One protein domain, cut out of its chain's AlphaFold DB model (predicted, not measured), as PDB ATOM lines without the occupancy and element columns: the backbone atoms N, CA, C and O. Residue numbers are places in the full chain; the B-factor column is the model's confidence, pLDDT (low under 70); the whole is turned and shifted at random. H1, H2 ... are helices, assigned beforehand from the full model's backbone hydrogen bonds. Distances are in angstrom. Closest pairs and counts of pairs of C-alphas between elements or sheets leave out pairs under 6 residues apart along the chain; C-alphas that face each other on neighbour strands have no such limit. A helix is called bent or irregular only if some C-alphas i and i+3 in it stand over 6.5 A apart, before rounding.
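AT A GLANCE: This is residues 4 to 44 of the 295 residues of an uncharacterized protein of Knoellia sp. Soil729 (UniProt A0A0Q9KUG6). Two helices pack on each other at a slant, the longer H2 and the shorter H1, and a wide loop of residues 15 to 32 joins them. This loop leaves the end of H1, swings out past H2 on the side away from H1 and folds back to the first residue of H2. The printed part has 41 residues with two named helices, H1 then H2 along the chain, and no named strand; its class is all helix, though under half of the residues, 20 of 41, are in named elements. It is compact, with a radius of gyration of the C-alphas of 9.2 A, and the C-alphas span 24 by 20 by 15 A.

HOW THE PARTS SIT: The longest helix is H2, residues 33 to 44. It touches H1, residues 7 to 14, with 15 pairs of C-alphas within 8 A. Their closest C-alphas are those of Tyr 9 and Pro 33, 4.6 A apart. Their centres are 9.9 A apart. Their lines stand at a steep tilt of 40 degrees, and they run the same way. In H1 and H2 every O i to N i+4 pair is within hydrogen-bond range.

IN THESE COORDINATES: H2 measures 16.1 A from C-alpha 33 at (205.755, 262.685, 218.871) to C-alpha 44 at (193.983, 256.273, 227.716). H1 begins with C-alpha 7 at (203.398, 258.505, 211.085) and measures 10.7 A to the C-alpha of Ala 14. Neither helix is bent or irregular.

THE WHOLE: The outline is rounded. The two C-alphas farthest apart are those of Arg 5 and Gly 19, at 25.8 A. The link from H1 to H2 is long, with 18 residues, whose C-alphas lie 7 to 13 A from the mean of the C-alphas. The printed part has no cut. Its mean pLDDT is 87.2, and residues 4 to 5 are under 70.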
ATOM      1  N   ASN A   4     199.801 265.003 216.211       58.34
ATOM      2  CA  ASN A   4     199.014 263.798 216.513       58.34
ATOM      3  C   ASN A   4     198.432 263.056 215.291       58.34
ATOM      4  O   ASN A   4     197.607 262.162 215.458       58.34
ATOM      5  N   ARG A   5     198.785 263.462 214.067       69.44
ATOM      6  CA  ARG A   5     198.392 262.789 212.814       69.44
ATOM      7  C   ARG A   5     199.602 262.446 211.943       69.44
ATOM      8  O   ARG A   5     199.484 262.370 210.723       69.44
ATOM      9  N   SER A   6     200.776 262.338 212.560       81.31
ATOM     10  CA  SER A   6     202.016 261.984 211.876       81.31
ATOM     11  C   SER A   6     202.304 260.490 212.019       81.31
ATOM     12  O   SER A   6     202.040 259.900 213.062       81.31
ATOM     13  N   ALA A   7     202.941 259.894 211.007       83.62
ATOM     14  CA  ALA A   7     203.398 258.505 211.085       83.62
ATOM     15  C   ALA A   7     204.397 258.276 212.238       83.62
ATOM     16  O   ALA A   7     204.494 257.171 212.764       83.62
ATOM     17  N   ALA A   8     205.141 259.315 212.634       83.62
ATOM     18  CA  ALA A   8     206.030 259.271 213.792       83.62
ATOM     19  C   ALA A   8     205.245 259.097 215.100       83.62
ATOM     20  O   ALA A   8     205.589 258.229 215.896       83.62
ATOM     21  N   TYR A   9     204.160 259.855 215.281       84.56
ATOM     22  CA  TYR A   9     203.276 259.720 216.439       84.56
ATOM     23  C   TYR A   9     202.592 258.352 216.476       84.56
ATOM     24  O   TYR A   9     202.581 257.718 217.523       84.56
ATOM     25  N   ASP A  10     202.077 257.861 215.345       82.06
ATOM     26  CA  ASP A  10     201.410 256.553 215.299       82.06
ATOM     27  C   ASP A  10     202.369 255.409 215.669       82.06
ATOM     28  O   ASP A  10     202.006 254.526 216.448       82.06
ATOM     29  N   ARG A  11     203.620 255.457 215.182       87.38
ATOM     30  CA  ARG A  11     204.673 254.516 215.601       87.38
ATOM     31  C   ARG A  11     204.992 254.645 217.086       87.38
ATOM     32  O   ARG A  11     205.043 253.634 217.780       87.38
ATOM     33  N   ALA A  12     205.188 255.870 217.572       87.12
ATOM     34  CA  ALA A  12     205.507 256.116 218.971       87.12
ATOM     35  C   ALA A  12     204.390 255.620 219.896       87.12
ATOM     36  O   ALA A  12     204.682 255.021 220.923       87.12
ATOM     37  N   LEU A  13     203.126 255.813 219.513       85.62
ATOM     38  CA  LEU A  13     201.932 255.397 220.248       85.62
ATOM     39  C   LEU A  13     201.765 253.873 220.316       85.62
ATOM     40  O   LEU A  13     201.243 253.376 221.311       85.62
ATOM     41  N   ALA A  14     202.211 253.146 219.288       85.06
ATOM     42  CA  ALA A  14     202.224 251.683 219.270       85.06
ATOM     43  C   ALA A  14     203.342 251.068 220.138       85.06
ATOM     44  O   ALA A  14     203.290 249.878 220.435       85.06
ATOM     45  N   GLY A  15     204.346 251.859 220.531       84.88
ATOM     46  CA  GLY A  15     205.413 251.431 221.437       84.88
ATOM     47  C   GLY A  15     204.986 251.349 222.910       84.88
ATOM     48  O   GLY A  15     203.848 251.668 223.265       84.88
ATOM     49  N   SER A  16     205.934 250.970 223.773       79.81
ATOM     50  CA  SER A  16     205.766 250.935 225.233       79.81
ATOM     51  C   SER A  16     206.350 252.185 225.916       79.81
ATOM     52  O   SER A  16     207.155 252.914 225.335       79.81
ATOM     53  N   SER A  17     205.918 252.443 227.151       78.25
ATOM     54  CA  SER A  17     206.515 253.421 228.075       78.25
ATOM     55  C   SER A  17     206.929 252.783 229.400       78.25
ATOM     56  O   SER A  17     207.008 253.474 230.410       78.25
ATOM     57  N   ASP A  18     207.172 251.471 229.401       77.56
ATOM     58  CA  ASP A  18     207.577 250.749 230.605       77.56
ATOM     59  C   ASP A  18     208.851 251.353 231.205       77.56
ATOM     60  O   ASP A  18     209.819 251.640 230.498       77.56
ATOM     61  N   GLY A  19     208.833 251.556 232.522       78.31
ATOM     62  CA  GLY A  19     209.953 252.121 233.276       78.31
ATOM     63  C   GLY A  19     210.101 253.644 233.202       78.31
ATOM     64  O   GLY A  19     210.952 254.180 233.904       78.31
ATOM     65  N   LEU A  20     209.286 254.348 232.407       84.81
ATOM     66  CA  LEU A  20     209.295 255.811 232.342       84.81
ATOM     67  C   LEU A  20     208.241 256.404 233.273       84.81
ATOM     68  O   LEU A  20     207.077 256.004 233.239       84.81
ATOM     69  N   SER A  21     208.642 257.400 234.059       86.38
ATOM     70  CA  SER A  21     207.741 258.079 235.002       86.38
ATOM     71  C   SER A  21     207.173 259.390 234.453       86.38
ATOM     72  O   SER A  21     206.119 259.845 234.889       86.38
ATOM     73  N   ARG A  22     207.848 259.990 233.467       91.88
ATOM     74  CA  ARG A  22     207.519 261.309 232.906       91.88
ATOM     75  C   ARG A  22     207.980 261.417 231.461       91.88
ATOM     76  O   ARG A  22     209.004 260.860 231.072       91.88
ATOM     77  N   TRP A  23     207.264 262.206 230.665       93.56
ATOM     78  CA  TRP A  23     207.611 262.409 229.252       93.56
ATOM     79  C   TRP A  23     208.982 263.075 229.065       93.56
ATOM     80  O   TRP A  23     209.648 262.811 228.067       93.56
ATOM     81  N   SER A  24     209.423 263.901 230.021       93.50
ATOM     82  CA  SER A  24     210.702 264.619 229.948       93.50
ATOM     83  C   SER A  24     211.926 263.708 230.123       93.50
ATOM     84  O   SER A  24     213.050 264.162 229.974       93.50
ATOM     85  N   GLU A  25     211.735 262.426 230.453       93.75
ATOM     86  CA  GLU A  25     212.798 261.406 230.380       93.75
ATOM     87  C   GLU A  25     213.049 260.938 228.939       93.75
ATOM     88  O   GLU A  25     214.079 260.334 228.653       93.75
ATOM     89  N   ILE A  26     212.109 261.209 228.029       93.06
ATOM     90  CA  ILE A  26     212.177 260.805 226.623       93.06
ATOM     91  C   ILE A  26     212.855 261.889 225.779       93.06
ATOM     92  O   ILE A  26     213.600 261.577 224.854       93.06
ATOM     93  N   THR A  27     212.537 263.159 226.041       93.50
ATOM     94  CA  THR A  27     212.899 264.299 225.188       93.50
ATOM     95  C   THR A  27     212.657 265.628 225.906       93.50
ATOM     96  O   THR A  27     211.759 265.722 226.742       93.50
ATOM     97  N   ASP A  28     213.417 266.659 225.529       93.88
ATOM     98  CA  ASP A  28     213.255 268.035 226.014       93.88
ATOM     99  C   ASP A  28     212.184 268.828 225.234       93.88
ATOM    100  O   ASP A  28     211.790 269.916 225.658       93.88
ATOM    101  N   ASP A  29     211.690 268.310 224.099       93.25
ATOM    102  CA  ASP A  29     210.614 268.947 223.325       93.25
ATOM    103  C   ASP A  29     209.229 268.406 223.744       93.25
ATOM    104  O   ASP A  29     208.880 267.273 223.398       93.25
ATOM    105  N   PRO A  30     208.371 269.208 224.410       92.19
ATOM    106  CA  PRO A  30     207.028 268.774 224.806       92.19
ATOM    107  C   PRO A  30     206.093 268.482 223.619       92.19
ATOM    108  O   PRO A  30     205.022 267.900 223.805       92.19
ATOM    109  N   ASN A  31     206.461 268.892 222.401       91.38
ATOM    110  CA  ASN A  31     205.704 268.629 221.175       91.38
ATOM    111  C   ASN A  31     206.269 267.457 220.362       91.38
ATOM    112  O   ASN A  31     205.736 267.147 219.285       91.38
ATOM    113  N   ASP A  32     207.312 266.794 220.866       91.19
ATOM    114  CA  ASP A  32     207.876 265.610 220.240       91.19
ATOM    115  C   ASP A  32     206.815 264.492 220.157       91.19
ATOM    116  O   ASP A  32     206.060 264.257 221.114       91.19
ATOM    117  N   PRO A  33     206.716 263.770 219.027       90.12
ATOM    118  CA  PRO A  33     205.755 262.685 218.871       90.12
ATOM    119  C   PRO A  33     205.808 261.614 219.971       90.12
ATOM    120  O   PRO A  33     204.757 261.079 220.322       90.12
ATOM    121  N   CYS A  34     206.984 261.308 220.524       91.38
ATOM    122  CA  CYS A  34     207.155 260.345 221.607       91.38
ATOM    123  C   CYS A  34     206.646 260.886 222.948       91.38
ATOM    124  O   CYS A  34     205.963 260.146 223.660       91.38
ATOM    125  N   ALA A  35     206.875 262.167 223.257       92.88
ATOM    126  CA  ALA A  35     206.306 262.819 224.442       92.88
ATOM    127  C   ALA A  35     204.770 262.857 224.377       92.88
ATOM    128  O   ALA A  35     204.074 262.460 225.317       92.88
ATOM    129  N   LEU A  36     204.219 263.246 223.222       92.69
ATOM    130  CA  LEU A  36     202.774 263.251 222.996       92.69
ATOM    131  C   LEU A  36     202.175 261.836 223.064       92.69
ATOM    132  O   LEU A  36     201.071 261.662 223.583       92.69
ATOM    133  N   ALA A  37     202.880 260.825 222.549       89.69
ATOM    134  CA  ALA A  37     202.455 259.429 222.613       89.69
ATOM    135  C   ALA A  37     202.476 258.874 224.046       89.69
ATOM    136  O   ALA A  37     201.526 258.193 224.432       89.69
ATOM    137  N   PHE A  38     203.504 259.204 224.838       92.62
ATOM    138  CA  PHE A  38     203.562 258.899 226.271       92.62
ATOM    139  C   PHE A  38     202.330 259.459 226.982       92.62
ATOM    140  O   PHE A  38     201.544 258.700 227.551       92.62
ATOM    141  N   ARG A  39     202.071 260.765 226.834       94.00
ATOM    142  CA  ARG A  39     200.911 261.412 227.460       94.00
ATOM    143  C   ARG A  39     199.594 260.789 226.997       94.00
ATOM    144  O   ARG A  39     198.696 260.568 227.806       94.00
ATOM    145  N   ALA A  40     199.463 260.476 225.709       90.75
ATOM    146  CA  ALA A  40     198.272 259.823 225.178       90.75
ATOM    147  C   ALA A  40     198.047 258.424 225.774       90.75
ATOM    148  O   ALA A  40     196.894 258.072 226.033       90.75
ATOM    149  N   ARG A  41     199.108 257.639 226.010       89.19
ATOM    150  CA  ARG A  41     199.014 256.356 226.725       89.19
ATOM    151  C   ARG A  41     198.541 256.557 228.159       89.19
ATOM    152  O   ARG A  41     197.560 255.916 228.528       89.19
ATOM    153  N   THR A  42     199.136 257.490 228.906       91.50
ATOM    154  CA  THR A  42     198.720 257.815 230.283       91.50
ATOM    155  C   THR A  42     197.230 258.144 230.348       91.50
ATOM    156  O   THR A  42     196.487 257.545 231.119       91.50
ATOM    157  N   LEU A  43     196.748 259.034 229.473       92.88
ATOM    158  CA  LEU A  43     195.337 259.431 229.469       92.88
ATOM    159  C   LEU A  43     194.394 258.294 229.064       92.88
ATOM    160  O   LEU A  43     193.310 258.180 229.627       92.88
ATOM    161  N   ARG A  44     194.784 257.447 228.104       89.44
ATOM    162  CA  ARG A  44     193.983 256.273 227.716       89.44
ATOM    163  C   ARG A  44     193.916 255.236 228.829       89.44
ATOM    164  O   ARG A  44     192.855 254.661 229.032       89.44
TER     165      ARG A  44